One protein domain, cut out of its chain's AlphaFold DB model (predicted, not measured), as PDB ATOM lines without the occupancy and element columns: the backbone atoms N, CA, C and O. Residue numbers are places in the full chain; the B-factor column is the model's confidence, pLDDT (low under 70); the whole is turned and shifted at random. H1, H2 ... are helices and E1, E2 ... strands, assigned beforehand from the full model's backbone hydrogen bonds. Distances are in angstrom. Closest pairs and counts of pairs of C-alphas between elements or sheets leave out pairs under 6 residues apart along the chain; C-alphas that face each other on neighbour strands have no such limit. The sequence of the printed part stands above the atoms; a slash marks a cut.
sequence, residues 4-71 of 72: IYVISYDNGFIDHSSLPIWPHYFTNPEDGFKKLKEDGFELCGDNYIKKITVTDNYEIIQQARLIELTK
ATOM      1  N   ILE A   4      78.664 101.736 144.913       87.25
ATOM      2  CA  ILE A   4      80.052 101.327 145.158       87.25
ATOM      3  C   ILE A   4      80.893 102.591 145.283       87.25
ATOM      4  O   ILE A   4      80.743 103.508 144.487       87.25
ATOM      5  N   TYR A   5      81.790 102.639 146.257       87.69
ATOM      6  CA  TYR A   5      82.712 103.749 146.470       87.69
ATOM      7  C   TYR A   5      84.125 103.308 146.113       87.69
ATOM      8  O   TYR A   5      84.529 102.194 146.448       87.69
ATOM      9  N   VAL A   6      84.875 104.169 145.435       87.50
ATOM     10  CA  VAL A   6      86.243 103.885 144.984       87.50
ATOM     11  C   VAL A   6      87.161 105.023 145.383       87.50
ATOM     12  O   VAL A   6      86.805 106.187 145.210       87.50
ATOM     13  N   ILE A   7      88.349 104.704 145.895       86.25
ATOM     14  CA  ILE A   7      89.378 105.722 146.126       86.25
ATOM     15  C   ILE A   7      90.157 105.944 144.827       86.25
ATOM     16  O   ILE A   7      90.794 105.027 144.309       86.25
ATOM     17  N   SER A   8      90.107 107.172 144.317       81.94
ATOM     18  CA  SER A   8      90.978 107.660 143.249       81.94
ATOM     19  C   SER A   8      92.156 108.399 143.860       81.94
ATOM     20  O   SER A   8      91.971 109.189 144.785       81.94
ATOM     21  N   TYR A   9      93.350 108.166 143.328       80.62
ATOM     22  CA  TYR A   9      94.582 108.794 143.789       80.62
ATOM     23  C   TYR A   9      95.156 109.640 142.653       80.62
ATOM     24  O   TYR A   9      95.500 109.112 141.596       80.62
ATOM     25  N   ASP A  10      95.272 110.942 142.886       76.31
ATOM     26  CA  ASP A  10      95.861 111.908 141.969       76.31
ATOM     27  C   ASP A  10      97.265 112.265 142.478       76.31
ATOM     28  O   ASP A  10      97.440 112.879 143.535       76.31
ATOM     29  N   ASN A  11      98.298 111.859 141.739       64.06
ATOM     30  CA  ASN A  11      99.679 112.218 142.059       64.06
ATOM     31  C   ASN A  11     100.038 113.529 141.351       64.06
ATOM     32  O   ASN A  11      99.975 113.609 140.127       64.06
ATOM     33  N   GLY A  12     100.438 114.550 142.114       51.66
ATOM     34  CA  GLY A  12     100.721 115.886 141.583       51.66
ATOM     35  C   GLY A  12     101.966 116.017 140.695       51.66
ATOM     36  O   GLY A  12     102.098 117.049 140.055       51.66
ATOM     37  N   PHE A  13     102.870 115.033 140.620       49.75
ATOM     38  CA  PHE A  13     104.023 115.014 139.700       49.75
ATOM     39  C   PHE A  13     104.578 113.577 139.612       49.75
ATOM     40  O   PHE A  13     104.627 112.879 140.624       49.75
ATOM     41  N   ILE A  14     104.966 113.123 138.415       46.81
ATOM     42  CA  ILE A  14     105.433 111.752 138.150       46.81
ATOM     43  C   ILE A  14     106.960 111.755 137.998       46.81
ATOM     44  O   ILE A  14     107.473 112.333 137.044       46.81
ATOM     45  N   ASP A  15     107.665 111.039 138.874       40.16
ATOM     46  CA  ASP A  15     108.694 110.121 138.383       40.16
ATOM     47  C   ASP A  15     108.131 108.697 138.492       40.16
ATOM     48  O   ASP A  15     107.441 108.340 139.449       40.16
ATOM     49  N   HIS A  16     108.319 107.932 137.426       42.97
ATOM     50  CA  HIS A  16     107.486 106.812 136.984       42.97
ATOM     51  C   HIS A  16     107.703 105.501 137.765       42.97
ATOM     52  O   HIS A  16     107.665 104.411 137.191       42.97
ATOM     53  N   SER A  17     107.861 105.543 139.087       43.91
ATOM     54  CA  SER A  17     107.714 104.331 139.897       43.91
ATOM     55  C   SER A  17     106.235 104.124 140.195       43.91
ATOM     56  O   SER A  17     105.723 104.538 141.232       43.91
ATOM     57  N   SER A  18     105.553 103.529 139.220       48.88
ATOM     58  CA  SER A  18     104.196 102.993 139.279       48.88
ATOM     59  C   SER A  18     103.945 102.297 140.619       48.88
ATOM     60  O   SER A  18     104.207 101.102 140.759       48.88
ATOM     61  N   LEU A  19     103.453 103.027 141.621       48.28
ATOM     62  CA  LEU A  19     102.858 102.380 142.777       48.28
ATOM     63  C   LEU A  19     101.623 101.661 142.225       48.28
ATOM     64  O   LEU A  19     100.784 102.320 141.604       48.28
ATOM     65  N   PRO A  20     101.520 100.328 142.358       47.34
ATOM     66  CA  PRO A  20     100.327  99.609 141.953       47.34
ATOM     67  C   PRO A  20      99.220 100.000 142.927       47.34
ATOM     68  O   PRO A  20      99.019  99.367 143.960       47.34
ATOM     69  N   ILE A  21      98.542 101.099 142.628       57.75
ATOM     70  CA  ILE A  21      97.397 101.545 143.396       57.75
ATOM     71  C   ILE A  21      96.209 100.790 142.821       57.75
ATOM     72  O   ILE A  21      95.562 101.214 141.865       57.75
ATOM     73  N   TRP A  22      95.996  99.590 143.353       58.16
ATOM     74  CA  TRP A  22      94.792  98.834 143.060       58.16
ATOM     75  C   TRP A  22      93.598  99.655 143.558       58.16
ATOM     76  O   TRP A  22      93.615 100.092 144.712       58.16
ATOM     77  N   PRO A  23      92.571  99.892 142.725       68.31
ATOM     78  CA  PRO A  23      91.381 100.590 143.179       68.31
ATOM     79  C   PRO A  23      90.747  99.793 144.323       68.31
ATOM     80  O   PRO A  23      90.396  98.621 144.170       68.31
ATOM     81  N   HIS A  24      90.633 100.424 145.489       79.81
ATOM     82  CA  HIS A  24      89.920  99.856 146.624       79.81
ATOM     83  C   HIS A  24      88.430 100.165 146.471       79.81
ATOM     84  O   HIS A  24      88.049 101.334 146.389       79.81
ATOM     85  N   TYR A  25      87.610  99.115 146.413       85.00
ATOM     86  CA  TYR A  25      86.156  99.204 146.285       85.00
ATOM     87  C   TYR A  25      85.491  98.985 147.641       85.00
ATOM     88  O   TYR A  25      85.832  98.043 148.359       85.00
ATOM     89  N   PHE A  26      84.500  99.810 147.953       87.19
ATOM     90  CA  PHE A  26      83.746  99.758 149.200       87.19
ATOM     91  C   PHE A  26      82.250  99.820 148.918       87.19
ATOM     92  O   PHE A  26      81.812 100.445 147.957       87.19
ATOM     93  N   THR A  27      81.447  99.199 149.774       88.62
ATOM     94  CA  THR A  27      79.980  99.318 149.750       88.62
ATOM     95  C   THR A  27      79.467 100.384 150.726       88.62
ATOM     96  O   THR A  27      78.332 100.835 150.595       88.62
ATOM     97  N   ASN A  28      80.308 100.828 151.671       89.25
ATOM     98  CA  ASN A  28      80.053 101.920 152.614       89.25
ATOM     99  C   ASN A  28      81.143 103.004 152.450       89.25
ATOM    100  O   ASN A  28      82.328 102.658 152.420       89.25
ATOM    101  N   PRO A  29      80.793 104.303 152.363       89.69
ATOM    102  CA  PRO A  29      81.793 105.363 152.281       89.69
ATOM    103  C   PRO A  29      82.692 105.460 153.524       89.69
ATOM    104  O   PRO A  29      83.858 105.831 153.401       89.69
ATOM    105  N   GLU A  30      82.197 105.090 154.711       92.00
ATOM    106  CA  GLU A  30      82.972 105.109 155.962       92.00
ATOM    107  C   GLU A  30      84.204 104.202 155.901       92.00
ATOM    108  O   GLU A  30      85.274 104.588 156.374       92.00
ATOM    109  N   ASP A  31      84.085 103.033 155.266       91.19
ATOM    110  CA  ASP A  31      85.211 102.116 155.073       91.19
ATOM    111  C   ASP A  31      86.265 102.722 154.138       91.19
ATOM    112  O   ASP A  31      87.468 102.589 154.378       91.19
ATOM    113  N   GLY A  32      85.823 103.467 153.119       90.44
ATOM    114  CA  GLY A  32      86.706 104.231 152.240       90.44
ATOM    115  C   GLY A  32      87.457 105.336 152.987       90.44
ATOM    116  O   GLY A  32      88.674 105.468 152.848       90.44
ATOM    117  N   PHE A  33      86.766 106.094 153.842       90.50
ATOM    118  CA  PHE A  33      87.401 107.118 154.680       90.50
ATOM    119  C   PHE A  33      88.373 106.523 155.699       90.50
ATOM    120  O   PHE A  33      89.455 107.073 155.922       90.50
ATOM    121  N   LYS A  34      88.019 105.383 156.298       91.44
ATOM    122  CA  LYS A  34      88.906 104.649 157.198       91.44
ATOM    123  C   LYS A  34      90.177 104.220 156.469       91.44
ATOM    124  O   LYS A  34      91.264 104.474 156.982       91.44
ATOM    125  N   LYS A  35      90.051 103.668 155.259       89.56
ATOM    126  CA  LYS A  35      91.199 103.269 154.439       89.56
ATOM    127  C   LYS A  35      92.107 104.453 154.090       89.56
ATOM    128  O   LYS A  35      93.317 104.339 154.235       89.56
ATOM    129  N   LEU A  36      91.546 105.605 153.712       89.38
ATOM    130  CA  LEU A  36      92.319 106.832 153.458       89.38
ATOM    131  C   LEU A  36      93.158 107.245 154.673       89.38
ATOM    132  O   LEU A  36      94.342 107.555 154.541       89.38
ATOM    133  N   LYS A  37      92.562 107.197 155.867       89.00
ATOM    134  CA  LYS A  37      93.257 107.506 157.118       89.00
ATOM    135  C   LYS A  37      94.342 106.476 157.449       89.00
ATOM    136  O   LYS A  37      95.427 106.860 157.874       89.00
ATOM    137  N   GLU A  38      94.068 105.187 157.244       89.81
ATOM    138  CA  GLU A  38      95.046 104.100 157.408       89.81
ATOM    139  C   GLU A  38      96.230 104.238 156.441       89.81
ATOM    140  O   GLU A  38      97.372 103.992 156.824       89.81
ATOM    141  N   ASP A  39      95.977 104.705 155.217       86.31
ATOM    142  CA  ASP A  39      97.005 104.972 154.209       86.31
ATOM    143  C   ASP A  39      97.805 106.259 154.493       86.31
ATOM    144  O   ASP A  39      98.765 106.564 153.775       86.31
ATOM    145  N   GLY A  40      97.457 107.002 155.550       87.75
ATOM    146  CA  GLY A  40      98.152 108.209 155.994       87.75
ATOM    147  C   GLY A  40      97.731 109.482 155.263       87.75
ATOM    148  O   GLY A  40      98.508 110.432 155.218       87.75
ATOM    149  N   PHE A  41      96.540 109.503 154.661       89.69
ATOM    150  CA  PHE A  41      95.954 110.732 154.139       89.69
ATOM    151  C   PHE A  41      95.239 111.510 155.238       89.69
ATOM    152  O   PHE A  41      94.524 110.950 156.071       89.69
ATOM    153  N   GLU A  42      95.364 112.828 155.172       90.75
ATOM    154  CA  GLU A  42      94.693 113.768 156.056       90.75
ATOM    155  C   GLU A  42      93.712 114.623 155.254       90.75
ATOM    156  O   GLU A  42      93.980 115.002 154.113       90.75
ATOM    157  N   LEU A  43      92.552 114.927 155.835       88.12
ATOM    158  CA  LEU A  43      91.565 115.787 155.188       88.12
ATOM    159  C   LEU A  43      92.050 117.244 155.220       88.12
ATOM    160  O   LEU A  43      92.272 117.808 156.290       88.12
ATOM    161  N   CYS A  44      92.189 117.857 154.046       84.00
ATOM    162  CA  CYS A  44      92.610 119.240 153.871       84.00
ATOM    163  C   CYS A  44      91.645 119.948 152.908       84.00
ATOM    164  O   CYS A  44      91.722 119.796 151.685       84.00
ATOM    165  N   GLY A  45      90.698 120.705 153.472       83.69
ATOM    166  CA  GLY A  45      89.552 121.214 152.716       83.69
ATOM    167  C   GLY A  45      88.684 120.059 152.213       83.69
ATOM    168  O   GLY A  45      88.368 119.154 152.981       83.69
ATOM    169  N   ASP A  46      88.357 120.069 150.921       81.62
ATOM    170  CA  ASP A  46      87.532 119.035 150.275       81.62
ATOM    171  C   ASP A  46      88.341 117.830 149.754       81.62
ATOM    172  O   ASP A  46      87.778 116.921 149.142       81.62
ATOM    173  N   ASN A  47      89.666 117.814 149.944       80.62
ATOM    174  CA  ASN A  47      90.541 116.765 149.417       80.62
ATOM    175  C   ASN A  47      91.279 116.033 150.539       80.62
ATOM    176  O   ASN A  47      91.650 116.624 151.553       80.62
ATOM    177  N   TYR A  48      91.557 114.749 150.322       87.50
ATOM    178  CA  TYR A  48      92.478 113.995 151.162       87.50
ATOM    179  C   TYR A  48      93.886 114.174 150.619       87.50
ATOM    180  O   TYR A  48      94.130 113.943 149.438       87.50
ATOM    181  N   ILE A  49      94.811 114.600 151.469       86.44
ATOM    182  CA  ILE A  49      96.181 114.917 151.085       86.44
ATOM    183  C   ILE A  49      97.144 114.094 151.929       86.44
ATOM    184  O   ILE A  49      97.009 114.009 153.147       86.44
ATOM    185  N   LYS A  50      98.150 113.518 151.279       86.75
ATOM    186  CA  LYS A  50      99.288 112.869 151.919       86.75
ATOM    187  C   LYS A  50     100.569 113.524 151.428       86.75
ATOM    188  O   LYS A  50     100.827 113.586 150.226       86.75
ATOM    189  N   LYS A  51     101.379 114.010 152.366       84.12
ATOM    190  CA  LYS A  51     102.729 114.497 152.074       84.12
ATOM    191  C   LYS A  51     103.691 113.314 152.085       84.12
ATOM    192  O   LYS A  51     103.738 112.566 153.058       84.12
ATOM    193  N   ILE A  52     104.438 113.142 151.003       79.25
ATOM    194  CA  ILE A  52     105.447 112.096 150.853       79.25
ATOM    195  C   ILE A  52     106.792 112.781 150.645       79.25
ATOM    196  O   ILE A  52     107.051 113.364 149.595       79.25
ATOM    197  N   THR A  53     107.660 112.708 151.647       76.62
ATOM    198  CA  THR A  53     109.044 113.173 151.529       76.62
ATOM    199  C   THR A  53     109.866 112.078 150.859       76.62
ATOM    200  O   THR A  53     109.995 110.984 151.404       76.62
ATOM    201  N   VAL A  54     110.389 112.348 149.660       72.94
ATOM    202  CA  VAL A  54     111.209 111.375 148.912       72.94
ATOM    203  C   VAL A  54     112.695 111.565 149.216       72.94
ATOM    204  O   VAL A  54     113.429 110.591 149.344       72.94
ATOM    205  N   THR A  55     113.135 112.817 149.366       75.19
ATOM    206  CA  THR A  55     114.494 113.199 149.795       75.19
ATOM    207  C   THR A  55     114.430 114.504 150.594       75.19
ATOM    208  O   THR A  55     113.397 115.173 150.580       75.19
ATOM    209  N   ASP A  56     115.536 114.914 151.220       75.31
ATOM    210  CA  ASP A  56     115.619 116.119 152.068       75.31
ATOM    211  C   ASP A  56     115.218 117.438 151.368       75.31
ATOM    212  O   ASP A  56     114.970 118.433 152.041       75.31
ATOM    213  N   ASN A  57     115.128 117.457 150.028       79.00
ATOM    214  CA  ASN A  57     114.794 118.646 149.232       79.00
ATOM    215  C   ASN A  57     113.538 118.493 148.355       79.00
ATOM    216  O   ASN A  57     113.216 119.412 147.602       79.00
ATOM    217  N   TYR A  58     112.849 117.347 148.405       75.06
ATOM    218  CA  TYR A  58     111.685 117.087 147.553       75.06
ATOM    219  C   TYR A  58     110.526 116.489 148.349       75.06
ATOM    220  O   TYR A  58     110.602 115.372 148.871       75.06
ATOM    221  N   GLU A  59     109.421 117.231 148.367       76.12
ATOM    222  CA  GLU A  59     108.131 116.797 148.889       76.12
ATOM    223  C   GLU A  59     107.167 116.558 147.727       76.12
ATOM    224  O   GLU A  59     106.973 117.417 146.865       76.12
ATOM    225  N   ILE A  60     106.539 115.387 147.714       76.19
ATOM    226  CA  ILE A  60     105.443 115.065 146.808       76.19
ATOM    227  C   ILE A  60     104.141 115.218 147.582       76.19
ATOM    228  O   ILE A  60     103.971 114.671 148.674       76.19
ATOM    229  N   ILE A  61     103.201 115.945 146.991       80.19
ATOM    230  CA  ILE A  61     101.827 116.004 147.474       80.19
ATOM    231  C   ILE A  61     101.022 114.981 146.680       80.19
ATOM    232  O   ILE A  61     100.835 115.120 145.470       80.19
ATOM    233  N   GLN A  62     100.549 113.951 147.373       83.00
ATOM    234  CA  GLN A  62      99.587 112.997 146.843       83.00
ATOM    235  C   GLN A  62      98.186 113.422 147.279       83.00
ATOM    236  O   GLN A  62      97.956 113.699 148.455       83.00
ATOM    237  N   GLN A  63      97.253 113.477 146.336       85.94
ATOM    238  CA  GLN A  63      95.843 113.723 146.613       85.94
ATOM    239  C   GLN A  63      95.054 112.429 146.436       85.94
ATOM    240  O   GLN A  63      95.401 111.579 145.617       85.94
ATOM    241  N   ALA A  64      93.991 112.268 147.209       87.06
ATOM    242  CA  ALA A  64      93.041 111.187 147.045       87.06
ATOM    243  C   ALA A  64      91.605 111.685 147.220       87.06
ATOM    244  O   ALA A  64      91.338 112.681 147.901       87.06
ATOM    245  N   ARG A  65      90.670 110.986 146.578       87.19
ATOM    246  CA  ARG A  65      89.233 111.270 146.615       87.19
ATOM    247  C   ARG A  65      88.447 109.975 146.689       87.19
ATOM    248  O   ARG A  65      88.781 109.016 146.000       87.19
ATOM    249  N   LEU A  66      87.379 109.968 147.480       87.88
ATOM    250  CA  LEU A  66      86.399 108.888 147.483       87.88
ATOM    251  C   LEU A  66      85.280 109.234 146.493       87.88
ATOM    252  O   LEU A  66      84.604 110.247 146.650       87.88
ATOM    253  N   ILE A  67      85.106 108.409 145.467       87.94
ATOM    254  CA  ILE A  67      84.147 108.612 144.377       87.94
ATOM    255  C   ILE A  67      83.010 107.603 144.530       87.94
ATOM    256  O   ILE A  67      83.262 106.403 144.605       87.94
ATOM    257  N   GLU A  68      81.764 108.078 144.554       89.62
ATOM    258  CA  GLU A  68      80.574 107.222 144.466       89.62
ATOM    259  C   GLU A  68      80.324 106.844 142.997       89.62
ATOM    260  O   GLU A  68      80.184 107.712 142.138       89.62
ATOM    261  N   LEU A  69      80.265 105.543 142.707       86.00
ATOM    262  CA  LEU A  69      79.858 104.981 141.425       86.00
ATOM    263  C   LEU A  69      78.435 104.427 141.547       86.00
ATOM    264  O   LEU A  69      78.168 103.487 142.303       86.00
ATOM    265  N   THR A  70      77.524 104.982 140.757       80.06
ATOM    266  CA  THR A  70      76.172 104.458 140.553       80.06
ATOM    267  C   THR A  70      76.124 103.731 139.213       80.06
ATOM    268  O   THR A  70      76.458 104.326 138.191       80.06
ATOM    269  N   LYS A  71      75.720 102.452 139.192       65.62
ATOM    270  CA  LYS A  71      75.350 101.794 137.928       65.62
ATOM    271  C   LYS A  71      74.047 102.413 137.423       65.62
ATOM    272  O   LYS A  71      73.032 102.291 138.110       65.62
TER     273      LYS A  71
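Overview. This is residues 4 to 71 of the 72 residues of an uncharacterized protein of Viridibacillus sp. OK051 (UniProt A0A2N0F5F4). A long, twisted antiparallel sheet of four strands has one helix, H1, packed along one face over E4, the longest strand; E1 runs beside one part of E4, and E3 beside the other, with short E2 at the far edge. Past E1 a long loop swings out and folds back to pair briefly with E1; its residues 15 to 20 stick out. The printed part has 68 residues, in the order E1, H1, E2, E3, E4, and its class is mixed, helices and strands. The sheet's order is E1, E4, E3, E2. The whole is only just compact, close to loose, with a radius of gyration of the C-alphas of 12.8 A, and elongated, spanning 42 by 24 by 18 A.

Arrangement. Start at E1, residues 4 to 11, an edge strand, antiparallel to E4, residues 58 to 70, at 158 degrees; look for N 6 and O 67, 2.9 A apart, and N 8 and O 65, 2.8 A. Residues 5 to 6 of E1 also pair, antiparallel, with residues 25 to 26. Next comes H1, residues 29 to 38, which is on the sheet at a height over the sheet of 7.7 A. It lies over E4 and runs along the strands, at 8 degrees to E4 on the local plane; their closest C-alphas, of Gly 32 and Leu 66, are 6.7 A apart. In H1 every O i to N i+4 pair is within hydrogen-bond range. E2, residues 42 to 44, the other edge strand, forms a hairpin with E3, residues 47 to 55; N 49 and O 42 are 2.8 A apart. E3 and E4 form a second hairpin, antiparallel at 150 degrees, with N 50 and O 62 at 2.8 A. E2, E3 and E4 are a meander, each strand the antiparallel neighbour of the one before. E1 is apart from E2 and E3. H1 on one face of the sheet gives two layers.

Along the chain. Find C-alpha 4 at (80.052, 101.327, 145.158); from there E1 runs 22.7 A to Asn 11. H1 begins at C-alpha 29, at (81.793, 105.363, 152.281), and covers 14.3 A to Glu 38. E2 measures 6.2 A and E3 24.2 A. E4 runs 38.3 A from Tyr 58 to C-alpha 70 at (76.172, 104.458, 140.553).

Size, cuts and confidence. The farthest C-alphas, of Asp 56 and Lys 71, are 45.0 A apart. The sheet is strongly twisted, only just, with C-alphas up to 4.1 A off its best plane. The printed part has no cut. The link from E1 to H1, 17 residues, is long; the other three links are tight. The model's pLDDT is under 70 at residues 11 to 23 and 71.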